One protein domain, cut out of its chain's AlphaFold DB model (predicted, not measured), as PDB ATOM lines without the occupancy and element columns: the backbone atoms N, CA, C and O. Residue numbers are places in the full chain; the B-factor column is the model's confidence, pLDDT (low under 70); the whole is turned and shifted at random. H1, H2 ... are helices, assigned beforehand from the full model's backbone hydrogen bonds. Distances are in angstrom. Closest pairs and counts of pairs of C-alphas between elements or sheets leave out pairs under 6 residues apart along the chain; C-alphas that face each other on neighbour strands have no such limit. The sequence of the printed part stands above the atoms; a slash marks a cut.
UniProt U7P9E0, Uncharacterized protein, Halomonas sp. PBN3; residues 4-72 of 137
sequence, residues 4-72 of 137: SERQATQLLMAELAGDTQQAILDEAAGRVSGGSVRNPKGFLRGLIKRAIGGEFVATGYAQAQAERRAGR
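Overview. This is residues 4 to 72 of the 137 residues of an uncharacterized protein of Halomonas sp. PBN3 (UniProt U7P9E0). A helical hairpin, H2 and H3, makes the middle of this domain, with H4 crossing H2 on the side turned away from H3 and H1 packed at a steep tilt on H3. H1 and H4 stand at the two far ends of the longest axis, with the hairpin of H2 and H3 between them. The printed part has 69 residues with four named helices, in the order H1, H2, H3, H4, and no named strand; the class is all helix. The whole is compact, with a radius of gyration of the C-alphas of 11.7 A, and its rounded outline spans 33 by 26 by 22 A.

Arrangement. H1, residues 4 to 14, and H2, residues 18 to 33, are close but not clearly touching. Their closest C-alphas are those of Met 13 and Gln 21, 6.3 A apart, and the helices run opposite ways at a steep tilt of 52 degrees. H1 touches H3, residues 40 to 52, with the C-alphas of Met 13 and Ile 48 closest at 6.5 A. These two helices run the same way at a steep tilt of 38 degrees. H2 and H3 touch and form a helical hairpin, two helices in succession that run opposite ways, here at a shallow tilt of 30 degrees. Their closest C-alphas are those of Ala 28 and Leu 44, 6.0 A apart. H4, residues 60 to 71, touches H2 with residues 61 to 66 alone. The closest C-alphas are those of Glu 27 and Ala 62, 3.9 A apart, and the two lines are about perpendicular, at 77 degrees. H4 is apart from both H1 and H3. The helix packing is mostly crossed, but only just, with one of three touching pairs at a shallow tilt. In H1, H2, H3 and H4 every O i to N i+4 pair is within hydrogen-bond range.

Along the chain. H1 begins at C-alpha 4, (121.744, 132.580, 174.201), and measures 15.3 A from first to last C-alpha. H2, the longest helix with 16 residues, measures 22.3 A and begins at C-alpha 18, (119.680, 117.196, 157.868). H3 measures 18.6 A. H4 measures 16.0 A and ends at C-alpha 71, (109.225, 124.251, 142.516).

Size, cuts and confidence. The two C-alphas farthest apart are those of Ser 4 and Gly 71, at 35.1 A. The printed part runs from residue 4 to 72 and has no cut. The link from H1 to H2 is tight, with 3 residues; those from H2 to H3 and from H3 to H4 are short, with 6 and 7 residues. The mean pLDDT of the printed part is 90.2, and residue 72 is under 70.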
ATOM      1  N   SER A   4     121.542 133.867 173.531       86.94
ATOM      2  CA  SER A   4     121.744 132.580 174.201       86.94
ATOM      3  C   SER A   4     120.638 131.573 173.891       86.94
ATOM      4  O   SER A   4     120.904 130.390 173.675       86.94
ATOM      5  N   GLU A   5     119.383 132.020 173.804       82.62
ATOM      6  CA  GLU A   5     118.278 131.139 173.426       82.62
ATOM      7  C   GLU A   5     118.400 130.678 171.975       82.62
ATOM      8  O   GLU A   5     118.078 129.523 171.658       82.62
ATOM      9  N   ARG A   6     118.831 131.580 171.085       85.19
ATOM     10  CA  ARG A   6     119.053 131.287 169.666       85.19
ATOM     11  C   ARG A   6     120.187 130.287 169.506       85.19
ATOM     12  O   ARG A   6     120.025 129.309 168.781       85.19
ATOM     13  N   GLN A   7     121.296 130.480 170.212       87.25
ATOM     14  CA  GLN A   7     122.416 129.542 170.227       87.25
ATOM     15  C   GLN A   7     121.993 128.165 170.740       87.25
ATOM     16  O   GLN A   7     122.216 127.178 170.047       87.25
ATOM     17  N   ALA A   8     121.284 128.093 171.869       87.06
ATOM     18  CA  ALA A   8     120.773 126.825 172.389       87.06
ATOM     19  C   ALA A   8     119.857 126.105 171.383       87.06
ATOM     20  O   ALA A   8     119.938 124.896 171.212       87.06
ATOM     21  N   THR A   9     119.007 126.848 170.672       86.94
ATOM     22  CA  THR A   9     118.104 126.271 169.661       86.94
ATOM     23  C   THR A   9     118.869 125.747 168.440       86.94
ATOM     24  O   THR A   9     118.518 124.696 167.913       86.94
ATOM     25  N   GLN A  10     119.931 126.438 168.019       88.88
ATOM     26  CA  GLN A  10     120.805 125.985 166.930       88.88
ATOM     27  C   GLN A  10     121.577 124.716 167.307       88.88
ATOM     28  O   GLN A  10     121.660 123.802 166.494       88.88
ATOM     29  N   LEU A  11     122.082 124.632 168.542       91.00
ATOM     30  CA  LEU A  11     122.764 123.433 169.044       91.00
ATOM     31  C   LEU A  11     121.825 122.221 169.071       91.00
ATOM     32  O   LEU A  11     122.195 121.154 168.599       91.00
ATOM     33  N   LEU A  12     120.590 122.407 169.543       89.25
ATOM     34  CA  LEU A  12     119.571 121.354 169.544       89.25
ATOM     35  C   LEU A  12     119.190 120.906 168.126       89.25
ATOM     36  O   LEU A  12     118.951 119.727 167.898       89.25
ATOM     37  N   MET A  13     119.132 121.827 167.157       89.38
ATOM     38  CA  MET A  13     118.926 121.441 165.759       89.38
ATOM     39  C   MET A  13     120.103 120.636 165.215       89.38
ATOM     40  O   MET A  13     119.857 119.669 164.504       89.38
ATOM     41  N   ALA A  14     121.345 120.999 165.549       89.94
ATOM     42  CA  ALA A  14     122.552 120.348 165.036       89.94
ATOM     43  C   ALA A  14     122.659 118.852 165.395       89.94
ATOM     44  O   ALA A  14     123.347 118.119 164.694       89.94
ATOM     45  N   GLU A  15     121.962 118.398 166.439       88.88
ATOM     46  CA  GLU A  15     121.882 116.982 166.829       88.88
ATOM     47  C   GLU A  15     120.996 116.140 165.886       88.88
ATOM     48  O   GLU A  15     121.118 114.920 165.823       88.88
ATOM     49  N   LEU A  16     120.110 116.784 165.121       91.25
ATOM     50  CA  LEU A  16     119.170 116.124 164.219       91.25
ATOM     51  C   LEU A  16     119.774 115.897 162.826       91.25
ATOM     52  O   LEU A  16     120.564 116.703 162.336       91.25
ATOM     53  N   ALA A  17     119.316 114.846 162.140       89.75
ATOM     54  CA  ALA A  17     119.640 114.611 160.734       89.75
ATOM     55  C   ALA A  17     119.187 115.783 159.840       89.75
ATOM     56  O   ALA A  17     118.151 116.399 160.098       89.75
ATOM     57  N   GLY A  18     119.934 116.059 158.764       88.88
ATOM     58  CA  GLY A  18     119.680 117.196 157.868       88.88
ATOM     59  C   GLY A  18     118.268 117.215 157.272       88.88
ATOM     60  O   GLY A  18     117.626 118.267 157.244       88.88
ATOM     61  N   ASP A  19     117.738 116.054 156.883       90.69
ATOM     62  CA  ASP A  19     116.361 115.921 156.393       90.69
ATOM     63  C   ASP A  19     115.328 116.281 157.470       90.69
ATOM     64  O   ASP A  19     114.383 117.030 157.217       90.69
ATOM     65  N   THR A  20     115.543 115.826 158.707       93.06
ATOM     66  CA  THR A  20     114.680 116.135 159.857       93.06
ATOM     67  C   THR A  20     114.733 117.618 160.214       93.06
ATOM     68  O   THR A  20     113.693 118.231 160.462       93.06
ATOM     69  N   GLN A  21     115.925 118.225 160.203       94.31
ATOM     70  CA  GLN A  21     116.088 119.666 160.408       94.31
ATOM     71  C   GLN A  21     115.268 120.451 159.383       94.31
ATOM     72  O   GLN A  21     114.547 121.382 159.747       94.31
ATOM     73  N   GLN A  22     115.354 120.059 158.111       93.44
ATOM     74  CA  GLN A  22     114.647 120.742 157.040       93.44
ATOM     75  C   GLN A  22     113.133 120.586 157.173       93.44
ATOM     76  O   GLN A  22     112.416 121.583 157.136       93.44
ATOM     77  N   ALA A  23     112.657 119.372 157.446       94.81
ATOM     78  CA  ALA A  23     111.241 119.097 157.655       94.81
ATOM     79  C   ALA A  23     110.646 119.910 158.822       94.81
ATOM     80  O   ALA A  23     109.514 120.385 158.730       94.81
ATOM     81  N   ILE A  24     111.400 120.128 159.907       95.75
ATOM     82  CA  ILE A  24     110.988 120.995 161.026       95.75
ATOM     83  C   ILE A  24     110.855 122.455 160.581       95.75
ATOM     84  O   ILE A  24     109.898 123.135 160.970       95.75
ATOM     85  N   LEU A  25     111.810 122.950 159.790       94.81
ATOM     86  CA  LEU A  25     111.780 124.316 159.265       94.81
ATOM     87  C   LEU A  25     110.613 124.512 158.295       94.81
ATOM     88  O   LEU A  25     109.912 125.518 158.393       94.81
ATOM     89  N   ASP A  26     110.373 123.543 157.414       94.94
ATOM     90  CA  ASP A  26     109.254 123.548 156.474       94.94
ATOM     91  C   ASP A  26     107.908 123.514 157.211       94.94
ATOM     92  O   ASP A  26     107.022 124.322 156.932       94.94
ATOM     93  N   GLU A  27     107.765 122.664 158.230       94.94
ATOM     94  CA  GLU A  27     106.573 122.619 159.081       94.94
ATOM     95  C   GLU A  27     106.326 123.970 159.773       94.94
ATOM     96  O   GLU A  27     105.211 124.503 159.762       94.94
ATOM     97  N   ALA A  28     107.375 124.556 160.362       94.81
ATOM     98  CA  ALA A  28     107.284 125.847 161.030       94.81
ATOM     99  C   ALA A  28     106.914 126.963 160.044       94.81
ATOM    100  O   ALA A  28     105.993 127.737 160.314       94.81
ATOM    101  N   ALA A  29     107.562 127.017 158.881       93.56
ATOM    102  CA  ALA A  29     107.268 127.988 157.834       93.56
ATOM    103  C   ALA A  29     105.828 127.847 157.322       93.56
ATOM    104  O   ALA A  29     105.145 128.852 157.112       93.56
ATOM    105  N   GLY A  30     105.342 126.617 157.143       93.31
ATOM    106  CA  GLY A  30     103.982 126.304 156.702       93.31
ATOM    107  C   GLY A  30     102.937 126.853 157.657       93.31
ATOM    108  O   GLY A  30     102.045 127.602 157.252       93.31
ATOM    109  N   ARG A  31     103.090 126.562 158.950       91.56
ATOM    110  CA  ARG A  31     102.111 126.987 159.955       91.56
ATOM    111  C   ARG A  31     102.185 128.470 160.303       91.56
ATOM    112  O   ARG A  31     101.147 129.068 160.588       91.56
ATOM    113  N   VAL A  32     103.378 129.066 160.277       92.88
ATOM    114  CA  VAL A  32     103.548 130.515 160.477       92.88
ATOM    115  C   VAL A  32     102.932 131.284 159.309       92.88
ATOM    116  O   VAL A  32     102.163 132.212 159.544       92.88
ATOM    117  N   SER A  33     103.183 130.858 158.066       88.06
ATOM    118  CA  SER A  33     102.588 131.487 156.875       88.06
ATOM    119  C   SER A  33     101.063 131.350 156.844       88.06
ATOM    120  O   SER A  33     100.374 132.246 156.370       88.06
ATOM    121  N   GLY A  34     100.526 130.247 157.373       84.75
ATOM    122  CA  GLY A  34      99.083 130.030 157.506       84.75
ATOM    123  C   GLY A  34      98.414 130.811 158.643       84.75
ATOM    124  O   GLY A  34      97.225 130.620 158.872       84.75
ATOM    125  N   GLY A  35      99.148 131.634 159.406       86.50
ATOM    126  CA  GLY A  35      98.599 132.416 160.523       86.50
ATOM    127  C   GLY A  35      98.165 131.588 161.740       86.50
ATOM    128  O   GLY A  35      97.657 132.134 162.715       86.50
ATOM    129  N   SER A  36      98.399 130.272 161.731       80.94
ATOM    130  CA  SER A  36      97.949 129.353 162.785       80.94
ATOM    131  C   SER A  36      98.862 129.349 164.020       80.94
ATOM    132  O   SER A  36      98.579 128.650 164.995       80.94
ATOM    133  N   VAL A  37      99.975 130.091 163.996       89.75
ATOM    134  CA  VAL A  37     100.995 130.085 165.054       89.75
ATOM    135  C   VAL A  37     101.090 131.452 165.717       89.75
ATOM    136  O   VAL A  37     101.648 132.395 165.167       89.75
ATOM    137  N   ARG A  38     100.618 131.531 166.964       89.69
ATOM    138  CA  ARG A  38     100.657 132.759 167.773       89.69
ATOM    139  C   ARG A  38     102.062 133.116 168.277       89.69
ATOM    140  O   ARG A  38     102.359 134.283 168.498       89.69
ATOM    141  N   ASN A  39     102.929 132.116 168.470       92.25
ATOM    142  CA  ASN A  39     104.321 132.306 168.892       92.25
ATOM    143  C   ASN A  39     105.277 131.424 168.063       92.25
ATOM    144  O   ASN A  39     105.555 130.287 168.458       92.25
ATOM    145  N   PRO A  40     105.810 131.940 166.939       90.62
ATOM    146  CA  PRO A  40     106.663 131.183 166.015       90.62
ATOM    147  C   PRO A  40     107.887 130.551 166.684       90.62
ATOM    148  O   PRO A  40     108.223 129.397 166.434       90.62
ATOM    149  N   LYS A  41     108.518 131.286 167.605       90.31
ATOM    150  CA  LYS A  41     109.739 130.854 168.301       90.31
ATOM    151  C   LYS A  41     109.487 129.667 169.227       90.31
ATOM    152  O   LYS A  41     110.233 128.691 169.219       90.31
ATOM    153  N   GLY A  42     108.433 129.766 170.040       91.69
ATOM    154  CA  GLY A  42     108.043 128.700 170.963       91.69
ATOM    155  C   GLY A  42     107.591 127.452 170.212       91.69
ATOM    156  O   GLY A  42     107.939 126.339 170.598       91.69
ATOM    157  N   PHE A  43     106.888 127.650 169.096       93.50
ATOM    158  CA  PHE A  43     106.463 126.564 168.227       93.50
ATOM    159  C   PHE A  43     107.654 125.809 167.624       93.50
ATOM    160  O   PHE A  43     107.720 124.589 167.768       93.50
ATOM    161  N   LEU A  44     108.632 126.520 167.049       94.25
ATOM    162  CA  LEU A  44     109.848 125.912 166.500       94.25
ATOM    163  C   LEU A  44     110.612 125.111 167.562       94.25
ATOM    164  O   LEU A  44     110.931 123.946 167.346       94.25
ATOM    165  N   ARG A  45     110.836 125.689 168.750       92.69
ATOM    166  CA  ARG A  45     111.463 124.969 169.871       92.69
ATOM    167  C   ARG A  45     110.688 123.711 170.270       92.69
ATOM    168  O   ARG A  45     111.301 122.699 170.588       92.69
ATOM    169  N   GLY A  46     109.358 123.762 170.250       93.75
ATOM    170  CA  GLY A  46     108.509 122.603 170.525       93.75
ATOM    171  C   GLY A  46     108.586 121.515 169.450       93.75
ATOM    172  O   GLY A  46     108.453 120.338 169.774       93.75
ATOM    173  N   LEU A  47     108.806 121.879 168.184       95.50
ATOM    174  CA  LEU A  47     109.076 120.908 167.117       95.50
ATOM    175  C   LEU A  47     110.449 120.254 167.293       95.50
ATOM    176  O   LEU A  47     110.540 119.035 167.243       95.50
ATOM    177  N   ILE A  48     111.485 121.046 167.587       94.62
ATOM    178  CA  ILE A  48     112.850 120.543 167.809       94.62
ATOM    179  C   ILE A  48     112.885 119.568 168.990       94.62
ATOM    180  O   ILE A  48     113.416 118.471 168.859       94.62
ATOM    181  N   LYS A  49     112.258 119.916 170.123       93.69
ATOM    182  CA  LYS A  49     112.176 119.020 171.290       93.69
ATOM    183  C   LYS A  49     111.495 117.689 170.961       93.69
ATOM    184  O   LYS A  49     111.976 116.649 171.391       93.69
ATOM    185  N   ARG A  50     110.410 117.720 170.179       94.81
ATOM    186  CA  ARG A  50     109.736 116.497 169.715       94.81
ATOM    187  C   ARG A  50     110.617 115.677 168.779       94.81
ATOM    188  O   ARG A  50     110.600 114.460 168.863       94.81
ATOM    189  N   ALA A  51     111.404 116.322 167.924       94.75
ATOM    190  CA  ALA A  51     112.300 115.623 167.010       94.75
ATOM    191  C   ALA A  51     113.450 114.920 167.728       94.75
ATOM    192  O   ALA A  51     113.742 113.775 167.402       94.75
ATOM    193  N   ILE A  52     114.034 115.559 168.743       92.38
ATOM    194  CA  ILE A  52     115.058 114.936 169.596       92.38
ATOM    195  C   ILE A  52     114.478 113.720 170.330       92.38
ATOM    196  O   ILE A  52     115.126 112.686 170.427       92.38
ATOM    197  N   GLY A  53     113.227 113.814 170.789       91.62
ATOM    198  CA  GLY A  53     112.505 112.688 171.387       91.62
ATOM    199  C   GLY A  53     112.042 111.609 170.399       91.62
ATOM    200  O   GLY A  53     111.449 110.628 170.831       91.62
ATOM    201  N   GLY A  54     112.266 111.775 169.089       91.62
ATOM    202  CA  GLY A  54     111.783 110.846 168.058       91.62
ATOM    203  C   GLY A  54     110.271 110.906 167.791       91.62
ATOM    204  O   GLY A  54     109.738 110.064 167.079       91.62
ATOM    205  N   GLU A  55     109.570 111.906 168.329       94.00
ATOM    206  CA  GLU A  55     108.115 112.090 168.211       94.00
ATOM    207  C   GLU A  55     107.716 113.074 167.099       94.00
ATOM    208  O   GLU A  55     106.536 113.388 166.907       94.00
ATOM    209  N   PHE A  56     108.689 113.641 166.384       94.75
ATOM    210  CA  PHE A  56     108.399 114.563 165.295       94.75
ATOM    211  C   PHE A  56     107.865 113.820 164.072       94.75
ATOM    212  O   PHE A  56     108.531 112.958 163.507       94.75
ATOM    213  N   VAL A  57     106.681 114.236 163.626       94.00
ATOM    214  CA  VAL A  57     106.056 113.774 162.389       94.00
ATOM    215  C   VAL A  57     105.788 114.990 161.512       94.00
ATOM    216  O   VAL A  57     105.051 115.899 161.906       94.00
ATOM    217  N   ALA A  58     106.404 115.009 160.331       92.31
ATOM    218  CA  ALA A  58     106.150 116.026 159.321       92.31
ATOM    219  C   ALA A  58     104.690 115.946 158.856       92.31
ATOM    220  O   ALA A  58     104.163 114.857 158.622       92.31
ATOM    221  N   THR A  59     104.025 117.094 158.732       93.56
ATOM    222  CA  THR A  59     102.633 117.139 158.267       93.56
ATOM    223  C   THR A  59     102.550 117.652 156.833       93.56
ATOM    224  O   THR A  59     103.555 118.018 156.222       93.56
ATOM    225  N   GLY A  60     101.328 117.755 156.300       91.06
ATOM    226  CA  GLY A  60     101.091 118.385 154.999       91.06
ATOM    227  C   GLY A  60     101.614 119.826 154.899       91.06
ATOM    228  O   GLY A  60     101.902 120.281 153.797       91.06
ATOM    229  N   TYR A  61     101.806 120.536 156.020       91.81
ATOM    230  CA  TYR A  61     102.440 121.860 156.018       91.81
ATOM    231  C   TYR A  61     103.920 121.794 155.626       91.81
ATOM    232  O   TYR A  61     104.358 122.616 154.821       91.81
ATOM    233  N   ALA A  62     104.668 120.818 156.150       92.06
ATOM    234  CA  ALA A  62     106.049 120.577 155.750       92.06
ATOM    235  C   ALA A  62     106.143 120.200 154.267       92.06
ATOM    236  O   ALA A  62     106.942 120.775 153.536       92.06
ATOM    237  N   GLN A  63     105.275 119.298 153.799       90.50
ATOM    238  CA  GLN A  63     105.276 118.869 152.400       90.50
ATOM    239  C   GLN A  63     104.951 120.024 151.444       90.50
ATOM    240  O   GLN A  63     105.709 120.270 150.511       90.50
ATOM    241  N   ALA A  64     103.903 120.803 151.722       90.12
ATOM    242  CA  ALA A  64     103.542 121.950 150.893       90.12
ATOM    243  C   ALA A  64     104.663 123.006 150.824       90.12
ATOM    244  O   ALA A  64     104.833 123.667 149.797       90.12
ATOM    245  N   GLN A  65     105.435 123.186 151.902       91.62
ATOM    246  CA  GLN A  65     106.588 124.091 151.891       91.62
ATOM    247  C   GLN A  65     107.804 123.495 151.180       91.62
ATOM    248  O   GLN A  65     108.467 124.213 150.430       91.62
ATOM    249  N   ALA A  66     108.052 122.194 151.324       90.00
ATOM    250  CA  ALA A  66     109.080 121.490 150.564       90.00
ATOM    251  C   ALA A  66     108.797 121.541 149.051       90.00
ATOM    252  O   ALA A  66     109.698 121.831 148.268       90.00
ATOM    253  N   GLU A  67     107.541 121.365 148.630       89.75
ATOM    254  CA  GLU A  67     107.118 121.500 147.229       89.75
ATOM    255  C   GLU A  67     107.295 122.930 146.709       89.75
ATOM    256  O   GLU A  67     107.801 123.131 145.606       89.75
ATOM    257  N   ARG A  68     106.949 123.947 147.509       86.94
ATOM    258  CA  ARG A  68     107.200 125.356 147.152       86.94
ATOM    259  C   ARG A  68     108.685 125.657 146.990       86.94
ATOM    260  O   ARG A  68     109.053 126.392 146.077       86.94
ATOM    261  N   ARG A  69     109.520 125.090 147.860       86.44
ATOM    262  CA  ARG A  69     110.980 125.200 147.803       86.44
ATOM    263  C   ARG A  69     111.550 124.492 146.572       86.44
ATOM    264  O   ARG A  69     112.429 125.043 145.919       86.44
ATOM    265  N   ALA A  70     111.053 123.300 146.247       83.12
ATOM    266  CA  ALA A  70     111.504 122.514 145.099       83.12
ATOM    267  C   ALA A  70     111.031 123.099 143.757       83.12
ATOM    268  O   ALA A  70     111.757 123.049 142.768       83.12
ATOM    269  N   GLY A  71     109.829 123.681 143.719       73.62
ATOM    270  CA  GLY A  71     109.225 124.251 142.516       73.62
ATOM    271  C   GLY A  71     109.623 125.697 142.202       73.62
ATOM    272  O   GLY A  71     109.229 126.203 141.149       73.62
ATOM    273  N   ARG A  72     110.357 126.406 143.078       53.75
ATOM    274  CA  ARG A  72     110.690 127.819 142.832       53.75
ATOM    275  C   ARG A  72     111.947 128.327 143.550       53.75
ATOM    276  O   ARG A  72     112.033 128.344 144.773       53.75
TER     277      ARG A  72